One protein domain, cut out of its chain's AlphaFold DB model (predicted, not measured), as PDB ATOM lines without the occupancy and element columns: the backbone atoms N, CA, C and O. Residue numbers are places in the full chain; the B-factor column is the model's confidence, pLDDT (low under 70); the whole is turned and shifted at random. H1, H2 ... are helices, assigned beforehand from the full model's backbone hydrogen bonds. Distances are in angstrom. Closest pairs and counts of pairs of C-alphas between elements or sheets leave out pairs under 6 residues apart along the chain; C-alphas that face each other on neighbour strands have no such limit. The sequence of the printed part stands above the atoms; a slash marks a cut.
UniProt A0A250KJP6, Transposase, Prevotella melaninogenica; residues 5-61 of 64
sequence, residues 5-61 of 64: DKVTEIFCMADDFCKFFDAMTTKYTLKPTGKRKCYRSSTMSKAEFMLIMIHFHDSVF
ATOM      1  N   ASP A   5      57.940  26.268  19.029       87.12
ATOM      2  CA  ASP A   5      58.048  26.679  17.625       87.12
ATOM      3  C   ASP A   5      58.070  25.474  16.674       87.12
ATOM      4  O   ASP A   5      57.343  25.449  15.685       87.12
ATOM      5  N   LYS A   6      58.839  24.427  17.011       83.00
ATOM      6  CA  LYS A   6      58.919  23.192  16.211       83.00
ATOM      7  C   LYS A   6      57.612  22.411  16.234       83.00
ATOM      8  O   LYS A   6      57.224  21.834  15.226       83.00
ATOM      9  N   VAL A   7      56.926  22.383  17.379       83.62
ATOM     10  CA  VAL A   7      55.594  21.767  17.478       83.62
ATOM     11  C   VAL A   7      54.628  22.494  16.552       83.62
ATOM     12  O   VAL A   7      53.944  21.860  15.752       83.62
ATOM     13  N   THR A   8      54.619  23.823  16.619       89.25
ATOM     14  CA  THR A   8      53.753  24.670  15.795       89.25
ATOM     15  C   THR A   8      54.036  24.474  14.307       89.25
ATOM     16  O   THR A   8      53.102  24.299  13.529       89.25
ATOM     17  N   GLU A   9      55.307  24.412  13.910       85.81
ATOM     18  CA  GLU A   9      55.718  24.173  12.523       85.81
ATOM     19  C   GLU A   9      55.182  22.838  11.978       85.81
ATOM     20  O   GLU A   9      54.604  22.801  10.890       85.81
ATOM     21  N   ILE A  10      55.285  21.753  12.756       83.88
ATOM     22  CA  ILE A  10      54.755  20.434  12.377       83.88
ATOM     23  C   ILE A  10      53.237  20.485  12.197       83.88
ATOM     24  O   ILE A  10      52.724  19.958  11.210       83.88
ATOM     25  N   PHE A  11      52.511  21.116  13.123       84.12
ATOM     26  CA  PHE A  11      51.053  21.216  13.025       84.12
ATOM     27  C   PHE A  11      50.608  22.065  11.832       84.12
ATOM     28  O   PHE A  11      49.668  21.674  11.142       84.12
ATOM     29  N   CYS A  12      51.302  23.167  11.540       89.44
ATOM     30  CA  CYS A  12      51.032  23.988  10.359       89.44
ATOM     31  C   CYS A  12      51.271  23.204   9.060       89.44
ATOM     32  O   CYS A  12      50.395  23.161   8.197       89.44
ATOM     33  N   MET A  13      52.413  22.515   8.941       86.38
ATOM     34  CA  MET A  13      52.702  21.669   7.777       86.38
ATOM     35  C   MET A  13      51.679  20.535   7.620       86.38
ATOM     36  O   MET A  13      51.272  20.215   6.500       86.38
ATOM     37  N   ALA A  14      51.247  19.933   8.732       85.56
ATOM     38  CA  ALA A  14      50.245  18.877   8.720       85.56
ATOM     39  C   ALA A  14      48.871  19.379   8.272       85.56
ATOM     40  O   ALA A  14      48.220  18.715   7.464       85.56
ATOM     41  N   ASP A  15      48.440  20.543   8.756       87.81
ATOM     42  CA  ASP A  15      47.153  21.144   8.399       87.81
ATOM     43  C   ASP A  15      47.084  21.495   6.905       87.81
ATOM     44  O   ASP A  15      46.147  21.094   6.207       87.81
ATOM     45  N   ASP A  16      48.112  22.161   6.378       89.38
ATOM     46  CA  ASP A  16      48.163  22.540   4.963       89.38
ATOM     47  C   ASP A  16      48.218  21.323   4.039       89.38
ATOM     48  O   ASP A  16      47.511  21.269   3.023       89.38
ATOM     49  N   PHE A  17      48.979  20.295   4.416       83.88
ATOM     50  CA  PHE A  17      48.958  19.042   3.677       83.88
ATOM     51  C   PHE A  17      47.598  18.351   3.766       83.88
ATOM     52  O   PHE A  17      47.111  17.863   2.750       83.88
ATOM     53  N   CYS A  18      46.954  18.302   4.936       86.81
ATOM     54  CA  CYS A  18      45.631  17.690   5.078       86.81
ATOM     55  C   CYS A  18      44.595  18.355   4.164       86.81
ATOM     56  O   CYS A  18      43.814  17.642   3.533       86.81
ATOM     57  N   LYS A  19      44.619  19.685   4.015       89.38
ATOM     58  CA  LYS A  19      43.757  20.402   3.054       89.38
ATOM     59  C   LYS A  19      44.023  19.960   1.615       89.38
ATOM     60  O   LYS A  19      43.085  19.673   0.870       89.38
ATOM     61  N   PHE A  20      45.296  19.873   1.225       87.75
ATOM     62  CA  PHE A  20      45.689  19.396  -0.103       87.75
ATOM     63  C   PHE A  20      45.276  17.934  -0.332       87.75
ATOM     64  O   PHE A  20      44.711  17.592  -1.373       87.75
ATOM     65  N   PHE A  21      45.517  17.076   0.655       84.88
ATOM     66  CA  PHE A  21      45.187  15.660   0.620       84.88
ATOM     67  C   PHE A  21      43.682  15.436   0.502       84.88
ATOM     68  O   PHE A  21      43.261  14.647  -0.340       84.88
ATOM     69  N   ASP A  22      42.860  16.147   1.274       88.12
ATOM     70  CA  ASP A  22      41.400  16.045   1.197       88.12
ATOM     71  C   ASP A  22      40.895  16.452  -0.197       88.12
ATOM     72  O   ASP A  22      40.055  15.761  -0.786       88.12
ATOM     73  N   ALA A  23      41.455  17.520  -0.779       91.06
ATOM     74  CA  ALA A  23      41.127  17.956  -2.136       91.06
ATOM     75  C   ALA A  23      41.513  16.905  -3.194       91.06
ATOM     76  O   ALA A  23      40.704  16.562  -4.063       91.06
ATOM     77  N   MET A  24      42.723  16.346  -3.103       88.06
ATOM     78  CA  MET A  24      43.204  15.293  -4.005       88.06
ATOM     79  C   MET A  24      42.391  14.008  -3.859       88.06
ATOM     80  O   MET A  24      41.985  13.414  -4.856       88.06
ATOM     81  N   THR A  25      42.098  13.599  -2.629       85.56
ATOM     82  CA  THR A  25      41.319  12.395  -2.336       85.56
ATOM     83  C   THR A  25      39.909  12.561  -2.877       85.56
ATOM     84  O   THR A  25      39.421  11.688  -3.584       85.56
ATOM     85  N   THR A  26      39.275  13.715  -2.685       87.62
ATOM     86  CA  THR A  26      37.951  13.985  -3.266       87.62
ATOM     87  C   THR A  26      37.968  13.904  -4.796       87.62
ATOM     88  O   THR A  26      37.070  13.316  -5.396       87.62
ATOM     89  N   LYS A  27      39.007  14.450  -5.439       90.56
ATOM     90  CA  LYS A  27      39.121  14.495  -6.904       90.56
ATOM     91  C   LYS A  27      39.450  13.140  -7.535       90.56
ATOM     92  O   LYS A  27      38.951  12.837  -8.617       90.56
ATOM     93  N   TYR A  28      40.303  12.351  -6.891       86.38
ATOM     94  CA  TYR A  28      40.908  11.153  -7.479       86.38
ATOM     95  C   TYR A  28      40.484   9.845  -6.806       86.38
ATOM     96  O   TYR A  28      40.927   8.779  -7.240       86.38
ATOM     97  N   THR A  29      39.624   9.881  -5.779       84.88
ATOM     98  CA  THR A  29      39.109   8.650  -5.165       84.88
ATOM     99  C   THR A  29      38.395   7.818  -6.214       84.88
ATOM    100  O   THR A  29      37.396   8.224  -6.814       84.88
ATOM    101  N   LEU A  30      38.913   6.611  -6.415       81.56
ATOM    102  CA  LEU A  30      38.303   5.639  -7.297       81.56
ATOM    103  C   LEU A  30      36.958   5.228  -6.713       81.56
ATOM    104  O   LEU A  30      36.860   4.794  -5.563       81.56
ATOM    105  N   LYS A  31      35.910   5.329  -7.532       78.75
ATOM    106  CA  LYS A  31      34.619   4.753  -7.168       78.75
ATOM    107  C   LYS A  31      34.803   3.246  -6.981       78.75
ATOM    108  O   LYS A  31      35.533   2.628  -7.764       78.75
ATOM    109  N   PRO A  32      34.149   2.640  -5.980       73.50
ATOM    110  CA  PRO A  32      34.166   1.198  -5.827       73.50
ATOM    111  C   PRO A  32      33.606   0.566  -7.107       73.50
ATOM    112  O   PRO A  32      32.415   0.645  -7.399       73.50
ATOM    113  N   THR A  33      34.492  -0.014  -7.910       71.69
ATOM    114  CA  THR A  33      34.124  -0.888  -9.025       71.69
ATOM    115  C   THR A  33      33.767  -2.246  -8.431       71.69
ATOM    116  O   THR A  33      34.306  -2.585  -7.381       71.69
ATOM    117  N   GLY A  34      32.857  -3.009  -9.051       70.69
ATOM    118  CA  GLY A  34      32.207  -4.223  -8.506       70.69
ATOM    119  C   GLY A  34      33.102  -5.412  -8.097       70.69
ATOM    120  O   GLY A  34      32.637  -6.545  -8.038       70.69
ATOM    121  N   LYS A  35      34.386  -5.181  -7.823       70.50
ATOM    122  CA  LYS A  35      35.306  -6.088  -7.144       70.50
ATOM    123  C   LYS A  35      34.873  -6.303  -5.687       70.50
ATOM    124  O   LYS A  35      34.217  -5.456  -5.082       70.50
ATOM    125  N   ARG A  36      35.283  -7.446  -5.117       71.25
ATOM    126  CA  ARG A  36      35.104  -7.788  -3.693       71.25
ATOM    127  C   ARG A  36      35.424  -6.570  -2.820       71.25
ATOM    128  O   ARG A  36      36.529  -6.036  -2.913       71.25
ATOM    129  N   LYS A  37      34.477  -6.166  -1.963       69.12
ATOM    130  CA  LYS A  37      34.729  -5.181  -0.903       69.12
ATOM    131  C   LYS A  37      35.963  -5.644  -0.129       69.12
ATOM    132  O   LYS A  37      35.938  -6.716   0.474       69.12
ATOM    133  N   CYS A  38      37.040  -4.860  -0.167       67.75
ATOM    134  CA  CYS A  38      38.100  -5.033   0.814       67.75
ATOM    135  C   CYS A  38      37.478  -4.827   2.197       67.75
ATOM    136  O   CYS A  38      36.721  -3.880   2.401       67.75
ATOM    137  N   TYR A  39      37.773  -5.732   3.131       72.12
ATOM    138  CA  TYR A  39      37.292  -5.612   4.508       72.12
ATOM    139  C   TYR A  39      37.844  -4.347   5.184       72.12
ATOM    140  O   TYR A  39      37.182  -3.738   6.018       72.12
ATOM    141  N   ARG A  40      39.046  -3.923   4.779       71.38
ATOM    142  CA  ARG A  40      39.705  -2.712   5.264       71.38
ATOM    143  C   ARG A  40      39.503  -1.563   4.277       71.38
ATOM    144  O   ARG A  40      39.642  -1.759   3.070       71.38
ATOM    145  N   SER A  41      39.226  -0.363   4.783       69.19
ATOM    146  CA  SER A  41      39.285   0.851   3.969       69.19
ATOM    147  C   SER A  41      40.720   1.063   3.487       69.19
ATOM    148  O   SER A  41      41.642   1.110   4.295       69.19
ATOM    149  N   SER A  42      40.915   1.200   2.177       66.31
ATOM    150  CA  SER A  42      42.223   1.520   1.584       66.31
ATOM    151  C   SER A  42      42.541   3.021   1.613       66.31
ATOM    152  O   SER A  42      43.496   3.463   0.983       66.31
ATOM    153  N   THR A  43      41.724   3.808   2.315       73.19
ATOM    154  CA  THR A  43      41.938   5.237   2.526       73.19
ATOM    155  C   THR A  43      42.864   5.418   3.718       73.19
ATOM    156  O   THR A  43      42.519   5.022   4.830       73.19
ATOM    157  N   MET A  44      44.027   6.013   3.473       76.75
ATOM    158  CA  MET A  44      44.938   6.436   4.527       76.75
ATOM    159  C   MET A  44      44.241   7.467   5.418       76.75
ATOM    160  O   MET A  44      43.644   8.425   4.925       76.75
ATOM    161  N   SER A  45      44.268   7.248   6.725       79.69
ATOM    162  CA  SER A  45      43.638   8.141   7.695       79.69
ATOM    163  C   SER A  45      44.504   9.374   7.971       79.69
ATOM    164  O   SER A  45      45.732   9.329   7.874       79.69
ATOM    165  N   LYS A  46      43.876  10.479   8.398       79.06
ATOM    166  CA  LYS A  46      44.604  11.688   8.830       79.06
ATOM    167  C   LYS A  46      45.595  11.392   9.966       79.06
ATOM    168  O   LYS A  46      46.673  11.972  10.000       79.06
ATOM    169  N   ALA A  47      45.263  10.443  10.845       81.31
ATOM    170  CA  ALA A  47      46.129  10.013  11.942       81.31
ATOM    171  C   ALA A  47      47.395   9.287  11.454       81.31
ATOM    172  O   ALA A  47      48.486   9.568  11.944       81.31
ATOM    173  N   GLU A  48      47.275   8.391  10.465       80.00
ATOM    174  CA  GLU A  48      48.436   7.723   9.853       80.00
ATOM    175  C   GLU A  48      49.375   8.738   9.188       80.00
ATOM    176  O   GLU A  48      50.592   8.605   9.284       80.00
ATOM    177  N   PHE A  49      48.825   9.786   8.571       76.38
ATOM    178  CA  PHE A  49      49.617  10.870   7.995       76.38
ATOM    179  C   PHE A  49      50.349  11.706   9.056       76.38
ATOM    180  O   PHE A  49      51.555  11.921   8.938       76.38
ATOM    181  N   MET A  50      49.646  12.132  10.110       80.38
ATOM    182  CA  MET A  50      50.255  12.873  11.221       80.38
ATOM    183  C   MET A  50      51.407  12.083  11.851       80.38
ATOM    184  O   MET A  50      52.466  12.644  12.117       80.38
ATOM    185  N   LEU A  51      51.235  10.768  12.021       82.88
ATOM    186  CA  LEU A  51      52.282   9.888  12.539       82.88
ATOM    187  C   LEU A  51      53.517   9.868  11.627       82.88
ATOM    188  O   LEU A  51      54.639   9.940  12.121       82.88
ATOM    189  N   ILE A  52      53.325   9.797  10.308       80.00
ATOM    190  CA  ILE A  52      54.426   9.822   9.338       80.00
ATOM    191  C   ILE A  52      55.150  11.167   9.371       80.00
ATOM    192  O   ILE A  52      56.375  11.169   9.418       80.00
ATOM    193  N   MET A  53      54.440  12.297   9.408       77.19
ATOM    194  CA  MET A  53      55.079  13.616   9.524       77.19
ATOM    195  C   MET A  53      55.927  13.747  10.786       77.19
ATOM    196  O   MET A  53      57.071  14.192  10.707       77.19
ATOM    197  N   ILE A  54      55.397  13.314  11.934       79.50
ATOM    198  CA  ILE A  54      56.137  13.303  13.201       79.50
ATOM    199  C   ILE A  54      57.371  12.406  13.072       79.50
ATOM    200  O   ILE A  54      58.470  12.820  13.427       79.50
ATOM    201  N   HIS A  55      57.221  11.211  12.495       77.50
ATOM    202  CA  HIS A  55      58.327  10.276  12.318       77.50
ATOM    203  C   HIS A  55      59.411  10.813  11.370       77.50
ATOM    204  O   HIS A  55      60.597  10.639  11.639       77.50
ATOM    205  N   PHE A  56      59.042  11.505  10.289       71.50
ATOM    206  CA  PHE A  56      59.998  12.172   9.401       71.50
ATOM    207  C   PHE A  56      60.706  13.329  10.108       71.50
ATOM    208  O   PHE A  56      61.926  13.420  10.050       71.50
ATOM    209  N   HIS A  57      59.981  14.163  10.847       73.62
ATOM    210  CA  HIS A  57      60.569  15.287  11.573       73.62
ATOM    211  C   HIS A  57      61.514  14.836  12.711       73.62
ATOM    212  O   HIS A  57      62.562  15.448  12.920       73.62
ATOM    213  N   ASP A  58      61.199  13.743  13.415       68.62
ATOM    214  CA  ASP A  58      62.098  13.125  14.408       68.62
ATOM    215  C   ASP A  58      63.281  12.382  13.765       68.62
ATOM    216  O   ASP A  58      64.382  12.352  14.320       68.62
ATOM    217  N   SER A  59      63.092  11.772  12.589       65.38
ATOM    218  CA  SER A  59      64.157  11.031  11.893       65.38
ATOM    219  C   SER A  59      65.138  11.928  11.134       65.38
ATOM    220  O   SER A  59      66.303  11.547  11.014       65.38
ATOM    221  N   VAL A  60      64.752  13.154  10.754       54.97
ATOM    222  CA  VAL A  60      65.685  14.224  10.330       54.97
ATOM    223  C   VAL A  60      66.713  14.534  11.433       54.97
ATOM    224  O   VAL A  60      67.814  14.986  11.140       54.97
ATOM    225  N   PHE A  61      66.409  14.214  12.696       51.84
ATOM    226  CA  PHE A  61      67.334  14.336  13.828       51.84
ATOM    227  C   PHE A  61      68.228  13.102  14.057       51.84
ATOM    228  O   PHE A  61      69.121  13.150  14.901       51.84
TER     229      PHE A  61
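AT A GLANCE: This is residues 5 to 61 of the 64 residues of the protein "Transposase" of Prevotella melaninogenica (UniProt A0A250KJP6). A long helix, H1, and a shorter one, H2, fold back on each other as a loose, splayed helical hairpin, joined by a wide loop whose residues 30 to 42 stick out beyond the body. The printed part has 57 residues with two named helices, H1 then H2, and no named strand: all helix. It is loose, with a radius of gyration of the C-alphas of 14.7 A, and spans 48 by 21 by 14 A, the free loop adding to the length.

IN THESE COORDINATES: Find C-alpha 5 at (58.048, 26.679, 17.625); from there H1, residues 5 to 28, runs 34.1 A to C-alpha 28 at (40.908, 11.153, -7.479). H2, residues 46 to 59, runs 19.8 A and ends at C-alpha 59, (64.157, 11.031, 11.893).

HOW THE PARTS SIT: Look at residues 10 to 18 of H1, which alone touch H2; the closest C-alphas, of Ala 14 and Met 50, are 6.5 A apart. The two run opposite ways at a steep tilt of 44 degrees. In H1 and H2 every O i to N i+4 pair is within hydrogen-bond range.

THE WHOLE: The C-alphas farthest apart, of Asp 5 and Gly 34, are 48.0 A apart. The printed part has no cut. The link from H1 to H2, 17 residues, is long. Look for pLDDT under 70 at residues 37 to 38, 41 to 42 and 58 to 61.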